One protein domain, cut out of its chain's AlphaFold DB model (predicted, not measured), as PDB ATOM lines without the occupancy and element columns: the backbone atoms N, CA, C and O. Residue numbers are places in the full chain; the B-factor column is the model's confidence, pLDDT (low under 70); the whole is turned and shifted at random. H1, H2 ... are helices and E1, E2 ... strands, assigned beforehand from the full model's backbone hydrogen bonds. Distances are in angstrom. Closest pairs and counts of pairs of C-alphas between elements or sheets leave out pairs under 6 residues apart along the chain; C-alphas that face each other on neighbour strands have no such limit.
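Overview. This is residues 23 to 136 of the 320 residues of an uncharacterized protein of Fluoribacter dumoffii (UniProt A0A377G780). What is the main picture? An elongated, strongly twisted sheet is built round the long strand E2, with H1 packed over E1 and E2 in one half and H3 over E4 in the other; H2 sits at the H1 end. What makes it up? The 114 printed residues hold, in chain order, H1 H2 E1 E2 E3 E4 E5 H3, a mixed class with one branched, antiparallel sheet. How large is it? It is only just compact, close to loose, with a radius of gyration of the C-alphas of 15.5 A and spans of 46 by 25 by 21 A.

Arrangement. How do the strands pair? E2, residues 62 to 71, has E1, residues 51 to 56, on one side (N 53 to O 66, 2.9 A), and on the other side E3, residues 76 to 79, (N 69 to O 78, 3.0 A) and E4, residues 83 to 88, (N 63 to O 85, 2.8 A). E1, E2 and E3 form a meander, each strand the antiparallel neighbour of the one before; E5, residues 91 to 94, forms a hairpin with E4, with N 86 and O 93 2.8 A apart. Where are the helices? H1, residues 23 to 35, runs slantwise over E1 and E2 at a height over the sheet of 7.5 A, its closest C-alphas to E2 being Ala 25 and Glu 66, 6.6 A; H3, residues 115 to 126, runs along E4 at a height of 9.2 A. H2, residues 38 to 46, only grazes the sheet with residues 44 to 46. Every O i to N i+4 pair is within hydrogen-bond range in H2 and H3, and 6 of 9 in H1.

Along the chain. Where does H1 begin? C-alpha 23 is at (138.159, 148.247, 96.662), and H1 is 19.3 A long. Where does H3 end? C-alpha 126 is at (136.006, 125.774, 104.970), and E2 is 28.9 A long.

Size, cuts and confidence. Which link is long? Residues 95 to 114, between E5 and H3, make the long link; the printed part has no cut. Where is confidence low? Residue 48 alone is under 70.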
ATOM      1  N   GLU A  23     138.520 147.137  95.777       93.25
ATOM      2  CA  GLU A  23     138.159 148.247  96.662       93.25
ATOM      3  C   GLU A  23     136.669 148.244  97.015       93.25
ATOM      4  O   GLU A  23     136.318 148.499  98.167       93.25
ATOM      5  N   GLU A  24     135.793 147.942  96.049       89.56
ATOM      6  CA  GLU A  24     134.352 147.812  96.284       89.56
ATOM      7  C   GLU A  24     134.046 146.671  97.259       89.56
ATOM      8  O   GLU A  24     133.317 146.880  98.231       89.56
ATOM      9  N   ALA A  25     134.651 145.497  97.060       92.00
ATOM     10  CA  ALA A  25     134.486 144.353  97.954       92.00
ATOM     11  C   ALA A  25     134.998 144.643  99.374       92.00
ATOM     12  O   ALA A  25     134.319 144.375 100.365       92.00
ATOM     13  N   GLN A  26     136.174 145.260  99.483       93.69
ATOM     14  CA  GLN A  26     136.769 145.643 100.760       93.69
ATOM     15  C   GLN A  26     135.929 146.688 101.500       93.69
ATOM     16  O   GLN A  26     135.786 146.624 102.725       93.69
ATOM     17  N   ALA A  27     135.335 147.633 100.770       87.00
ATOM     18  CA  ALA A  27     134.405 148.593 101.343       87.00
ATOM     19  C   ALA A  27     133.105 147.921 101.808       87.00
ATOM     20  O   ALA A  27     132.616 148.267 102.879       87.00
ATOM     21  N   LEU A  28     132.576 146.932 101.078       86.75
ATOM     22  CA  LEU A  28     131.415 146.158 101.530       86.75
ATOM     23  C   LEU A  28     131.697 145.398 102.825       86.75
ATOM     24  O   LEU A  28     130.881 145.457 103.744       86.75
ATOM     25  N   LEU A  29     132.851 144.739 102.928       88.31
ATOM     26  CA  LEU A  29     133.269 144.045 104.150       88.31
ATOM     27  C   LEU A  29     133.332 145.012 105.343       88.31
ATOM     28  O   LEU A  29     132.793 144.728 106.409       88.31
ATOM     29  N   SER A  30     133.924 146.192 105.142       85.50
ATOM     30  CA  SER A  30     134.049 147.217 106.184       85.50
ATOM     31  C   SER A  30     132.707 147.845 106.578       85.50
ATOM     32  O   SER A  30     132.455 148.049 107.763       85.50
ATOM     33  N   VAL A  31     131.832 148.136 105.611       81.56
ATOM     34  CA  VAL A  31     130.539 148.787 105.862       81.56
ATOM     35  C   VAL A  31     129.569 147.852 106.576       81.56
ATOM     36  O   VAL A  31     128.779 148.322 107.382       81.56
ATOM     37  N   ASN A  32     129.602 146.544 106.309       79.25
ATOM     38  CA  ASN A  32     128.641 145.612 106.899       79.25
ATOM     39  C   ASN A  32     128.948 145.245 108.357       79.25
ATOM     40  O   ASN A  32     128.013 144.981 109.112       79.25
ATOM     41  N   PHE A  33     130.217 145.265 108.777       82.38
ATOM     42  CA  PHE A  33     130.594 144.839 110.128       82.38
ATOM     43  C   PHE A  33     129.879 145.605 111.260       82.38
ATOM     44  O   PHE A  33     129.263 144.951 112.102       82.38
ATOM     45  N   PRO A  34     129.842 146.957 111.272       80.50
ATOM     46  CA  PRO A  34     129.157 147.716 112.324       80.50
ATOM     47  C   PRO A  34     127.650 147.471 112.381       80.50
ATOM     48  O   PRO A  34     126.999 147.845 113.354       80.50
ATOM     49  N   HIS A  35     127.079 146.901 111.319       75.12
ATOM     50  CA  HIS A  35     125.660 146.607 111.264       75.12
ATOM     51  C   HIS A  35     125.317 145.269 111.898       75.12
ATOM     52  O   HIS A  35     124.136 145.081 112.174       75.12
ATOM     53  N   LEU A  36     126.265 144.341 112.073       72.44
ATOM     54  CA  LEU A  36     126.026 143.068 112.766       72.44
ATOM     55  C   LEU A  36     125.574 143.334 114.208       72.44
ATOM     56  O   LEU A  36     125.880 144.388 114.765       72.44
ATOM     57  N   ASP A  37     124.834 142.418 114.826       76.81
ATOM     58  CA  ASP A  37     124.530 142.556 116.249       76.81
ATOM     59  C   ASP A  37     125.813 142.430 117.092       76.81
ATOM     60  O   ASP A  37     126.844 141.925 116.643       76.81
ATOM     61  N   LYS A  38     125.768 142.917 118.335       81.00
ATOM     62  CA  LYS A  38     126.955 142.944 119.201       81.00
ATOM     63  C   LYS A  38     127.504 141.549 119.507       81.00
ATOM     64  O   LYS A  38     128.712 141.429 119.698       81.00
ATOM     65  N   ALA A  39     126.657 140.521 119.589       79.62
ATOM     66  CA  ALA A  39     127.118 139.168 119.888       79.62
ATOM     67  C   ALA A  39     127.920 138.609 118.706       79.62
ATOM     68  O   ALA A  39     129.024 138.106 118.907       79.62
ATOM     69  N   GLU A  40     127.435 138.808 117.482       77.44
ATOM     70  CA  GLU A  40     128.143 138.439 116.255       77.44
ATOM     71  C   GLU A  40     129.427 139.244 116.042       77.44
ATOM     72  O   GLU A  40     130.474 138.668 115.735       77.44
ATOM     73  N   GLN A  41     129.397 140.562 116.276       83.88
ATOM     74  CA  GLN A  41     130.613 141.383 116.230       83.88
ATOM     75  C   GLN A  41     131.679 140.836 117.185       83.88
ATOM     76  O   GLN A  41     132.824 140.627 116.782       83.88
ATOM     77  N   ASN A  42     131.292 140.553 118.432       86.69
ATOM     78  CA  ASN A  42     132.193 140.000 119.437       86.69
ATOM     79  C   ASN A  42     132.710 138.614 119.039       86.69
ATOM     80  O   ASN A  42     133.899 138.365 119.205       86.69
ATOM     81  N   ARG A  43     131.861 137.743 118.476       85.75
ATOM     82  CA  ARG A  43     132.237 136.398 118.009       85.75
ATOM     83  C   ARG A  43     133.289 136.444 116.900       85.75
ATOM     84  O   ARG A  43     134.251 135.676 116.919       85.75
ATOM     85  N   ILE A  44     133.106 137.323 115.916       85.06
ATOM     86  CA  ILE A  44     134.050 137.485 114.802       85.06
ATOM     87  C   ILE A  44     135.387 138.017 115.322       85.06
ATOM     88  O   ILE A  44     136.441 137.473 114.989       85.06
ATOM     89  N   ILE A  45     135.335 139.035 116.186       87.94
ATOM     90  CA  ILE A  45     136.510 139.640 116.814       87.94
ATOM     91  C   ILE A  45     137.269 138.613 117.682       87.94
ATOM     92  O   ILE A  45     138.489 138.498 117.564       87.94
ATOM     93  N   SER A  46     136.573 137.847 118.532       83.25
ATOM     94  CA  SER A  46     137.186 136.925 119.502       83.25
ATOM     95  C   SER A  46     137.863 135.728 118.850       83.25
ATOM     96  O   SER A  46     138.884 135.254 119.339       83.25
ATOM     97  N   ASN A  47     137.317 135.246 117.735       77.00
ATOM     98  CA  ASN A  47     137.779 134.011 117.108       77.00
ATOM     99  C   ASN A  47     138.870 134.248 116.051       77.00
ATOM    100  O   ASN A  47     139.174 133.335 115.293       77.00
ATOM    101  N   SER A  48     139.455 135.458 115.989       66.31
ATOM    102  CA  SER A  48     140.459 135.860 114.980       66.31
ATOM    103  C   SER A  48     140.023 135.541 113.549       66.31
ATOM    104  O   SER A  48     140.809 135.128 112.698       66.31
ATOM    105  N   ASN A  49     138.727 135.684 113.317       78.00
ATOM    106  CA  ASN A  49     138.048 135.079 112.200       78.00
ATOM    107  C   ASN A  49     137.913 136.102 111.072       78.00
ATOM    108  O   ASN A  49     137.526 137.249 111.301       78.00
ATOM    109  N   ASP A  50     138.227 135.686 109.850       90.25
ATOM    110  CA  ASP A  50     138.118 136.569 108.696       90.25
ATOM    111  C   ASP A  50     136.643 136.835 108.377       90.25
ATOM    112  O   ASP A  50     135.844 135.901 108.288       90.25
ATOM    113  N   LEU A  51     136.295 138.106 108.169       90.75
ATOM    114  CA  LEU A  51     135.103 138.484 107.410       90.75
ATOM    115  C   LEU A  51     135.429 138.323 105.943       90.75
ATOM    116  O   LEU A  51     136.462 138.826 105.494       90.75
ATOM    117  N   TRP A  52     134.554 137.669 105.192       92.62
ATOM    118  CA  TRP A  52     134.850 137.381 103.798       92.62
ATOM    119  C   TRP A  52     133.610 137.373 102.914       92.62
ATOM    120  O   TRP A  52     132.481 137.265 103.385       92.62
ATOM    121  N   LEU A  53     133.822 137.536 101.613       92.25
ATOM    122  CA  LEU A  53     132.801 137.388 100.581       92.25
ATOM    123  C   LEU A  53     133.409 136.745  99.340       92.25
ATOM    124  O   LEU A  53     134.629 136.744  99.168       92.25
ATOM    125  N   ILE A  54     132.555 136.242  98.452       92.88
ATOM    126  CA  ILE A  54     132.969 135.676  97.170       92.88
ATOM    127  C   ILE A  54     132.347 136.456  96.015       92.88
ATOM    128  O   ILE A  54     131.150 136.744  96.014       92.88
ATOM    129  N   ARG A  55     133.163 136.806  95.021       93.50
ATOM    130  CA  ARG A  55     132.736 137.536  93.822       93.50
ATOM    131  C   ARG A  55     133.262 136.890  92.548       93.50
ATOM    132  O   ARG A  55     134.320 136.259  92.555       93.50
ATOM    133  N   LYS A  56     132.566 137.110  91.435       92.31
ATOM    134  CA  LYS A  56     133.083 136.779  90.102       92.31
ATOM    135  C   LYS A  56     134.312 137.637  89.781       92.31
ATOM    136  O   LYS A  56     134.361 138.835  90.085       92.31
ATOM    137  N   SER A  57     135.319 137.013  89.179       95.25
ATOM    138  CA  SER A  57     136.452 137.715  88.577       95.25
ATOM    139  C   SER A  57     136.075 138.260  87.195       95.25
ATOM    140  O   SER A  57     135.072 137.859  86.611       95.25
ATOM    141  N   SER A  58     136.903 139.155  86.650       93.19
ATOM    142  CA  SER A  58     136.858 139.511  85.224       93.19
ATOM    143  C   SER A  58     137.298 138.361  84.315       93.19
ATOM    144  O   SER A  58     137.060 138.394  83.113       93.19
ATOM    145  N   GLU A  59     137.998 137.376  84.877       95.12
ATOM    146  CA  GLU A  59     138.472 136.197  84.163       95.12
ATOM    147  C   GLU A  59     137.423 135.082  84.177       95.12
ATOM    148  O   GLU A  59     136.800 134.802  85.206       95.12
ATOM    149  N   VAL A  60     137.250 134.426  83.027       93.81
ATOM    150  CA  VAL A  60     136.263 133.357  82.846       93.81
ATOM    151  C   VAL A  60     136.570 132.197  83.788       93.81
ATOM    152  O   VAL A  60     137.704 131.733  83.876       93.81
ATOM    153  N   GLY A  61     135.541 131.723  84.493       93.38
ATOM    154  CA  GLY A  61     135.666 130.570  85.383       93.38
ATOM    155  C   GLY A  61     136.377 130.851  86.705       93.38
ATOM    156  O   GLY A  61     136.661 129.908  87.437       93.38
ATOM    157  N   VAL A  62     136.676 132.113  87.036       96.69
ATOM    158  CA  VAL A  62     137.429 132.462  88.249       96.69
ATOM    159  C   VAL A  62     136.539 133.156  89.282       96.69
ATOM    160  O   VAL A  62     135.882 134.160  88.998       96.69
ATOM    161  N   LEU A  63     136.571 132.649  90.516       95.88
ATOM    162  CA  LEU A  63     136.050 133.320  91.705       95.88
ATOM    163  C   LEU A  63     137.177 133.990  92.469       95.88
ATOM    164  O   LEU A  63     138.299 133.494  92.520       95.88
ATOM    165  N   THR A  64     136.861 135.126  93.076       96.94
ATOM    166  CA  THR A  64     137.746 135.824  94.003       96.94
ATOM    167  C   THR A  64     137.090 135.880  95.373       96.94
ATOM    168  O   THR A  64     135.976 136.383  95.513       96.94
ATOM    169  N   VAL A  65     137.794 135.366  96.371       96.06
ATOM    170  CA  VAL A  65     137.475 135.481  97.787       96.06
ATOM    171  C   VAL A  65     138.191 136.706  98.324       96.06
ATOM    172  O   VAL A  65     139.415 136.811  98.267       96.06
ATOM    173  N   GLU A  66     137.405 137.638  98.832       96.50
ATOM    174  CA  GLU A  66     137.872 138.878  99.437       96.50
ATOM    175  C   GLU A  66     137.692 138.752 100.940       96.50
ATOM    176  O   GLU A  66     136.612 138.360 101.385       96.50
ATOM    177  N   SER A  67     138.717 139.076 101.729       95.75
ATOM    178  CA  SER A  67     138.605 138.992 103.184       95.75
ATOM    179  C   SER A  67     139.285 140.134 103.930       95.75
ATOM    180  O   SER A  67     140.130 140.860 103.392       95.75
ATOM    181  N   ARG A  68     138.874 140.306 105.189       94.44
ATOM    182  CA  ARG A  68     139.509 141.179 106.175       94.44
ATOM    183  C   ARG A  68     139.656 140.453 107.501       94.44
ATOM    184  O   ARG A  68     138.717 139.798 107.947       94.44
ATOM    185  N   SER A  69     140.784 140.660 108.168       92.94
ATOM    186  CA  SER A  69     141.015 140.197 109.539       92.94
ATOM    187  C   SER A  69     140.977 141.356 110.518       92.94
ATOM    188  O   SER A  69     141.510 142.426 110.218       92.94
ATOM    189  N   TYR A  70     140.405 141.144 111.697       90.12
ATOM    190  CA  TYR A  70     140.440 142.145 112.757       90.12
ATOM    191  C   TYR A  70     141.843 142.240 113.373       90.12
ATOM    192  O   TYR A  70     142.388 141.243 113.842       90.12
ATOM    193  N   ASP A  71     142.427 143.438 113.375       90.19
ATOM    194  CA  ASP A  71     143.672 143.744 114.076       90.19
ATOM    195  C   ASP A  71     143.344 144.444 115.398       90.19
ATOM    196  O   ASP A  71     142.876 145.585 115.428       90.19
ATOM    197  N   TRP A  72     143.626 143.757 116.503       86.81
ATOM    198  CA  TRP A  72     143.391 144.240 117.863       86.81
ATOM    199  C   TRP A  72     144.187 145.492 118.226       86.81
ATOM    200  O   TRP A  72     143.702 146.313 119.007       86.81
ATOM    201  N   ASN A  73     145.376 145.671 117.647       89.81
ATOM    202  CA  ASN A  73     146.214 146.837 117.914       89.81
ATOM    203  C   ASN A  73     145.620 148.083 117.260       89.81
ATOM    204  O   ASN A  73     145.592 149.156 117.859       89.81
ATOM    205  N   LYS A  74     145.113 147.932 116.032       89.94
ATOM    206  CA  LYS A  74     144.489 149.029 115.279       89.94
ATOM    207  C   LYS A  74     143.010 149.207 115.601       89.94
ATOM    208  O   LYS A  74     142.448 150.244 115.261       89.94
ATOM    209  N   LYS A  75     142.400 148.213 116.260       88.81
ATOM    210  CA  LYS A  75     140.953 148.108 116.491       88.81
ATOM    211  C   LYS A  75     140.165 148.281 115.190       88.81
ATOM    212  O   LYS A  75     139.142 148.961 115.156       88.81
ATOM    213  N   ASP A  76     140.687 147.702 114.111       87.06
ATOM    214  CA  ASP A  76     140.133 147.832 112.766       87.06
ATOM    215  C   ASP A  76     140.355 146.546 111.965       87.06
ATOM    216  O   ASP A  76     141.265 145.761 112.232       87.06
ATOM    217  N   PHE A  77     139.522 146.335 110.954       88.94
ATOM    218  CA  PHE A  77     139.668 145.248 110.002       88.94
ATOM    219  C   PHE A  77     140.695 145.619 108.935       88.94
ATOM    220  O   PHE A  77     140.502 146.585 108.199       88.94
ATOM    221  N   ILE A  78     141.742 144.817 108.782       93.31
ATOM    222  CA  ILE A  78     142.769 145.001 107.754       93.31
ATOM    223  C   ILE A  78     142.432 144.135 106.532       93.31
ATOM    224  O   ILE A  78     142.141 142.949 106.704       93.31
ATOM    225  N   PRO A  79     142.472 144.697 105.307       95.31
ATOM    226  CA  PRO A  79     142.377 143.919 104.073       95.31
ATOM    227  C   PRO A  79     143.435 142.819 104.010       95.31
ATOM    228  O   PRO A  79     144.606 143.068 104.298       95.31
ATOM    229  N   LYS A  80     143.031 141.622 103.590       95.31
ATOM    230  CA  LYS A  80     143.949 140.537 103.236       95.31
ATOM    231  C   LYS A  80     144.086 140.422 101.725       95.31
ATOM    232  O   LYS A  80     143.250 140.928 100.974       95.31
ATOM    233  N   GLU A  81     145.143 139.739 101.295       94.56
ATOM    234  CA  GLU A  81     145.300 139.415  99.883       94.56
ATOM    235  C   GLU A  81     144.156 138.510  99.402       94.56
ATOM    236  O   GLU A  81     143.780 137.561 100.105       94.56
ATOM    237  N   PRO A  82     143.578 138.811  98.227       96.19
ATOM    238  CA  PRO A  82     142.459 138.055  97.699       96.19
ATOM    239  C   PRO A  82     142.906 136.665  97.252       96.19
ATOM    240  O   PRO A  82     143.891 136.519  96.531       96.19
ATOM    241  N   ILE A  83     142.122 135.646  97.600       95.88
ATOM    242  CA  ILE A  83     142.328 134.289  97.088       95.88
ATOM    243  C   ILE A  83     141.491 134.104  95.838       95.88
ATOM    244  O   ILE A  83     140.320 134.470  95.800       95.88
ATOM    245  N   ARG A  84     142.076 133.505  94.805       96.44
ATOM    246  CA  ARG A  84     141.363 133.197  93.569       96.44
ATOM    247  C   ARG A  84     141.261 131.692  93.385       96.44
ATOM    248  O   ARG A  84     142.244 130.977  93.567       96.44
ATOM    249  N   LEU A  85     140.078 131.233  92.996       96.06
ATOM    250  CA  LEU A  85     139.821 129.841  92.642       96.06
ATOM    251  C   LEU A  85     139.308 129.775  91.212       96.06
ATOM    252  O   LEU A  85     138.493 130.599  90.801       96.06
ATOM    253  N   ARG A  86     139.780 128.787  90.459       96.50
ATOM    254  CA  ARG A  86     139.386 128.541  89.075       96.50
ATOM    255  C   ARG A  86     138.555 127.269  89.004       96.50
ATOM    256  O   ARG A  86     138.965 126.233  89.524       96.50
ATOM    257  N   LEU A  87     137.408 127.350  88.339       95.50
ATOM    258  CA  LEU A  87     136.578 126.198  88.033       95.50
ATOM    259  C   LEU A  87     137.103 125.508  86.773       95.50
ATOM    260  O   LEU A  87     137.156 126.107  85.698       95.50
ATOM    261  N   THR A  88     137.460 124.236  86.907       96.56
ATOM    262  CA  THR A  88     137.896 123.385  85.797       96.56
ATOM    263  C   THR A  88     136.968 122.183  85.624       96.56
ATOM    264  O   THR A  88     136.127 121.899  86.482       96.56
ATOM    265  N   THR A  89     137.128 121.434  84.534       94.81
ATOM    266  CA  THR A  89     136.463 120.134  84.334       94.81
ATOM    267  C   THR A  89     136.725 119.164  85.490       94.81
ATOM    268  O   THR A  89     135.810 118.434  85.869       94.81
ATOM    269  N   GLY A  90     137.919 119.224  86.092       93.75
ATOM    270  CA  GLY A  90     138.339 118.436  87.254       93.75
ATOM    271  C   GLY A  90     138.010 119.042  88.626       93.75
ATOM    272  O   GLY A  90     138.512 118.538  89.624       93.75
ATOM    273  N   GLY A  91     137.210 120.113  88.696       93.81
ATOM    274  CA  GLY A  91     136.817 120.765  89.953       93.81
ATOM    275  C   GLY A  91     137.521 122.099  90.208       93.81
ATOM    276  O   GLY A  91     138.037 122.737  89.284       93.81
ATOM    277  N   TRP A  92     137.496 122.553  91.462       94.44
ATOM    278  CA  TRP A  92     138.107 123.819  91.875       94.44
ATOM    279  C   TRP A  92     139.608 123.668  92.101       94.44
ATOM    280  O   TRP A  92     140.041 122.786  92.836       94.44
ATOM    281  N   LYS A  93     140.391 124.565  91.499       95.12
ATOM    282  CA  LYS A  93     141.838 124.686  91.723       95.12
ATOM    283  C   LYS A  93     142.185 126.085  92.211       95.12
ATOM    284  O   LYS A  93     141.479 127.041  91.872       95.12
ATOM    285  N   PHE A  94     143.260 126.226  92.983       94.69
ATOM    286  CA  PHE A  94     143.754 127.557  93.312       94.69
ATOM    287  C   PHE A  94     144.302 128.209  92.048       94.69
ATOM    288  O   PHE A  94     144.793 127.554  91.132       94.69
ATOM    289  N   TYR A  95     144.168 129.525  91.956       92.94
ATOM    290  CA  TYR A  95     144.548 130.244  90.744       92.94
ATOM    291  C   TYR A  95     146.054 130.166  90.447       92.94
ATOM    292  O   TYR A  95     146.437 130.193  89.275       92.94
ATOM    293  N   GLU A  96     146.867 130.052  91.501       91.50
ATOM    294  CA  GLU A  96     148.326 129.883  91.460       91.50
ATOM    295  C   GLU A  96     148.751 128.492  90.973       91.50
ATOM    296  O   GLU A  96     149.879 128.329  90.509       91.50
ATOM    297  N   ASP A  97     147.849 127.505  91.006       90.88
ATOM    298  CA  ASP A  97     148.144 126.168  90.511       90.88
ATOM    299  C   ASP A  97     148.302 126.213  88.985       90.88
ATOM    300  O   ASP A  97     147.374 126.540  88.236       90.88
ATOM    301  N   THR A  98     149.494 125.858  88.503       87.44
ATOM    302  CA  THR A  98     149.815 125.819  87.066       87.44
ATOM    303  C   THR A  98     149.390 124.519  86.389       87.44
ATOM    304  O   THR A  98     149.466 124.405  85.169       87.44
ATOM    305  N   ASP A  99     148.948 123.529  87.162       88.19
ATOM    306  CA  ASP A  99     148.540 122.215  86.667       88.19
ATOM    307  C   ASP A  99     147.102 122.243  86.123       88.19
ATOM    308  O   ASP A  99     146.170 121.696  86.710       88.19
ATOM    309  N   TYR A 100     146.871 122.948  85.017       90.12
ATOM    310  CA  TYR A 100     145.605 122.887  84.282       90.12
ATOM    311  C   TYR A 100     145.810 123.250  82.811       90.12
ATOM    312  O   TYR A 100     146.735 123.983  82.457       90.12
ATOM    313  N   LYS A 101     144.923 122.767  81.936       91.75
ATOM    314  CA  LYS A 101     144.902 123.197  80.534       91.75
ATOM    315  C   LYS A 101     143.898 124.342  80.378       91.75
ATOM    316  O   LYS A 101     142.794 124.243  80.909       91.75
ATOM    317  N   PRO A 102     144.202 125.401  79.606       91.00
ATOM    318  CA  PRO A 102     143.266 126.508  79.389       91.00
ATOM    319  C   PRO A 102     141.890 126.086  78.844       91.00
ATOM    320  O   PRO A 102     140.889 126.716  79.168       91.00
ATOM    321  N   GLY A 103     141.825 125.004  78.059       93.75
ATOM    322  CA  GLY A 103     140.565 124.452  77.542       93.75
ATOM    323  C   GLY A 103     139.691 123.749  78.588       93.75
ATOM    324  O   GLY A 103     138.520 123.506  78.321       93.75
ATOM    325  N   ASP A 104     140.233 123.453  79.773       94.81
ATOM    326  CA  ASP A 104     139.498 122.799  80.861       94.81
ATOM    327  C   ASP A 104     138.735 123.802  81.738       94.81
ATOM    328  O   ASP A 104     138.016 123.394  82.648       94.81
ATOM    329  N   VAL A 105     138.902 125.108  81.510       96.44
ATOM    330  CA  VAL A 105     138.283 126.159  82.326       96.44
ATOM    331  C   VAL A 105     136.808 126.296  81.974       96.44
ATOM    332  O   VAL A 105     136.444 126.508  80.818       96.44
ATOM    333  N   LEU A 106     135.952 126.206  82.988       94.69
ATOM    334  CA  LEU A 106     134.506 126.280  82.823       94.69
ATOM    335  C   LEU A 106     133.979 127.619  83.317       94.69
ATOM    336  O   LEU A 106     134.320 128.073  84.406       94.69
ATOM    337  N   GLU A 107     133.088 128.230  82.544       91.44
ATOM    338  CA  GLU A 107     132.391 129.439  82.971       91.44
ATOM    339  C   GLU A 107     131.501 129.164  84.195       91.44
ATOM    340  O   GLU A 107     130.890 128.098  84.315       91.44
ATOM    341  N   ILE A 108     131.382 130.145  85.091       85.38
ATOM    342  CA  ILE A 108     130.567 130.049  86.307       85.38
ATOM    343  C   ILE A 108     129.102 130.308  85.961       85.38
ATOM    344  O   ILE A 108     128.580 131.413  86.111       85.38
ATOM    345  N   THR A 109     128.437 129.262  85.484       82.62
ATOM    346  CA  THR A 109     127.014 129.263  85.136       82.62
ATOM    347  C   THR A 109     126.257 128.249  85.986       82.62
ATOM    348  O   THR A 109     126.847 127.322  86.545       82.62
ATOM    349  N   LYS A 110     124.925 128.367  86.048       74.56
ATOM    350  CA  LYS A 110     124.075 127.386  86.745       74.56
ATOM    351  C   LYS A 110     124.264 125.959  86.205       74.56
ATOM    352  O   LYS A 110     124.185 125.013  86.973       74.56
ATOM    353  N   GLY A 111     124.543 125.814  84.906       74.44
ATOM    354  CA  GLY A 111     124.801 124.510  84.283       74.44
ATOM    355  C   GLY A 111     126.139 123.894  84.699       74.44
ATOM    356  O   GLY A 111     126.234 122.680  84.847       74.44
ATOM    357  N   ASN A 112     127.155 124.723  84.948       84.94
ATOM    358  CA  ASN A 112     128.479 124.257  85.361       84.94
ATOM    359  C   ASN A 112     128.631 124.133  86.888       84.94
ATOM    360  O   ASN A 112     129.548 123.455  87.347       84.94
ATOM    361  N   MET A 113     127.744 124.734  87.681       81.81
ATOM    362  CA  MET A 113     127.744 124.665  89.148       81.81
ATOM    363  C   MET A 113     126.877 123.505  89.666       81.81
ATOM    364  O   MET A 113     125.828 123.711  90.270       81.81
ATOM    365  N   SER A 114     127.316 122.267  89.424       83.56
ATOM    366  CA  SER A 114     126.686 121.059  89.989       83.56
ATOM    367  C   SER A 114     126.827 120.995  91.518       83.56
ATOM    368  O   SER A 114     127.785 121.548  92.060       83.56
ATOM    369  N   ALA A 115     125.977 120.217  92.195       79.25
ATOM    370  CA  ALA A 115     126.064 119.991  93.642       79.25
ATOM    371  C   ALA A 115     127.454 119.512  94.110       79.25
ATOM    372  O   ALA A 115     127.951 119.986  95.126       79.25
ATOM    373  N   ASP A 116     128.119 118.640  93.346       85.50
ATOM    374  CA  ASP A 116     129.461 118.139  93.679       85.50
ATOM    375  C   ASP A 116     130.498 119.259  93.679       85.50
ATOM    376  O   ASP A 116     131.180 119.481  94.672       85.50
ATOM    377  N   ARG A 117     130.519 120.066  92.617       86.56
ATOM    378  CA  ARG A 117     131.384 121.252  92.516       86.56
ATOM    379  C   ARG A 117     131.113 122.288  93.605       86.56
ATOM    380  O   ARG A 117     132.034 122.988  94.011       86.56
ATOM    381  N   ILE A 118     129.873 122.415  94.074       84.25
ATOM    382  CA  ILE A 118     129.553 123.291  95.210       84.25
ATOM    383  C   ILE A 118     130.147 122.720  96.503       84.25
ATOM    384  O   ILE A 118     130.762 123.469  97.261       84.25
ATOM    385  N   ARG A 119     130.039 121.405  96.729       82.81
ATOM    386  CA  ARG A 119     130.672 120.729  97.874       82.81
ATOM    387  C   ARG A 119     132.196 120.831  97.836       82.81
ATOM    388  O   ARG A 119     132.818 121.088  98.862       82.81
ATOM    389  N   ASP A 120     132.798 120.709  96.659       88.62
ATOM    390  CA  ASP A 120     134.242 120.882  96.488       88.62
ATOM    391  C   ASP A 120     134.679 122.315  96.804       88.62
ATOM    392  O   ASP A 120     135.686 122.519  97.482       88.62
ATOM    393  N   LEU A 121     133.895 123.314  96.376       89.88
ATOM    394  CA  LEU A 121     134.138 124.711  96.737       89.88
ATOM    395  C   LEU A 121     134.058 124.913  98.252       89.88
ATOM    396  O   LEU A 121     134.931 125.561  98.821       89.88
ATOM    397  N   GLN A 122     133.040 124.345  98.909       85.00
ATOM    398  CA  GLN A 122     132.897 124.400 100.369       85.00
ATOM    399  C   GLN A 122     134.137 123.851 101.043       85.00
ATOM    400  O   GLN A 122     134.753 124.549 101.836       85.00
ATOM    401  N   LYS A 123     134.550 122.645 100.660       87.38
ATOM    402  CA  LYS A 123     135.719 121.987 101.235       87.38
ATOM    403  C   LYS A 123     137.003 122.794 101.022       87.38
ATOM    404  O   LYS A 123     137.833 122.864 101.925       87.38
ATOM    405  N   ALA A 124     137.161 123.418  99.855       88.69
ATOM    406  CA  ALA A 124     138.308 124.275  99.559       88.69
ATOM    407  C   ALA A 124     138.335 125.551 100.422       88.69
ATOM    408  O   ALA A 124     139.411 126.053 100.746       88.69
ATOM    409  N   LEU A 125     137.166 126.077 100.799       88.44
ATOM    410  CA  LEU A 125     137.041 127.310 101.574       88.44
ATOM    411  C   LEU A 125     137.010 127.072 103.087       88.44
ATOM    412  O   LEU A 125     137.624 127.843 103.816       88.44
ATOM    413  N   GLU A 126     136.356 126.015 103.562       83.69
ATOM    414  CA  GLU A 126     136.006 125.774 104.970       83.69
ATOM    415  C   GLU A 126     137.208 125.827 105.920       83.69
ATOM    416  O   GLU A 126     137.098 126.345 107.029       83.69
ATOM    417  N   ILE A 127     138.380 125.379 105.460       79.50
ATOM    418  CA  ILE A 127     139.616 125.376 106.257       79.50
ATOM    419  C   ILE A 127     140.037 126.800 106.657       79.50
ATOM    420  O   ILE A 127     140.567 127.008 107.748       79.50
ATOM    421  N   LYS A 128     139.823 127.786 105.781       85.44
ATOM    422  CA  LYS A 128     140.292 129.170 105.970       85.44
ATOM    423  C   LYS A 128     139.153 130.165 106.188       85.44
ATOM    424  O   LYS A 128     139.344 131.207 106.812       85.44
ATOM    425  N   TYR A 129     137.982 129.845 105.662       86.94
ATOM    426  CA  TYR A 129     136.843 130.730 105.505       86.94
ATOM    427  C   TYR A 129     135.582 130.027 106.010       86.94
ATOM    428  O   TYR A 129     134.807 129.476 105.227       86.94
ATOM    429  N   PRO A 130     135.368 130.031 107.334       82.06
ATOM    430  CA  PRO A 130     134.155 129.486 107.924       82.06
ATOM    431  C   PRO A 130     132.898 130.156 107.327       82.06
ATOM    432  O   PRO A 130     132.820 131.394 107.330       82.06
ATOM    433  N   PRO A 131     131.899 129.380 106.853       77.75
ATOM    434  CA  PRO A 131     130.677 129.906 106.229       77.75
ATOM    435  C   PRO A 131     129.923 130.929 107.086       77.75
ATOM    436  O   PRO A 131     129.361 131.885 106.561       77.75
ATOM    437  N   GLN A 132     129.969 130.784 108.412       75.94
ATOM    438  CA  GLN A 132     129.314 131.682 109.366       75.94
ATOM    439  C   GLN A 132     129.870 133.117 109.387       75.94
ATOM    440  O   GLN A 132     129.300 133.979 110.049       75.94
ATOM    441  N   ASN A 133     130.983 133.397 108.702       82.44
ATOM    442  CA  ASN A 133     131.534 134.754 108.571       82.44
ATOM    443  C   ASN A 133     131.441 135.295 107.138       82.44
ATOM    444  O   ASN A 133     132.010 136.350 106.835       82.44
ATOM    445  N   MET A 134     130.759 134.564 106.254       85.00
ATOM    446  CA  MET A 134     130.542 134.980 104.881       85.00
ATOM    447  C   MET A 134     129.478 136.079 104.821       85.00
ATOM    448  O   MET A 134     128.396 135.970 105.396       85.00
ATOM    449  N   ILE A 135     129.770 137.139 104.076       78.06
ATOM    450  CA  ILE A 135     128.794 138.151 103.682       78.06
ATOM    451  C   ILE A 135     128.122 137.669 102.397       78.06
ATOM    452  O   ILE A 135     128.781 137.537 101.367       78.06
ATOM    453  N   TYR A 136     126.810 137.441 102.450       71.31
ATOM    454  CA  TYR A 136     126.010 137.050 101.288       71.31
ATOM    455  C   TYR A 136     125.425 138.277 100.559       71.31
ATOM    456  O   TYR A 136     125.016 139.243 101.212       71.31
TER     457      TYR A 136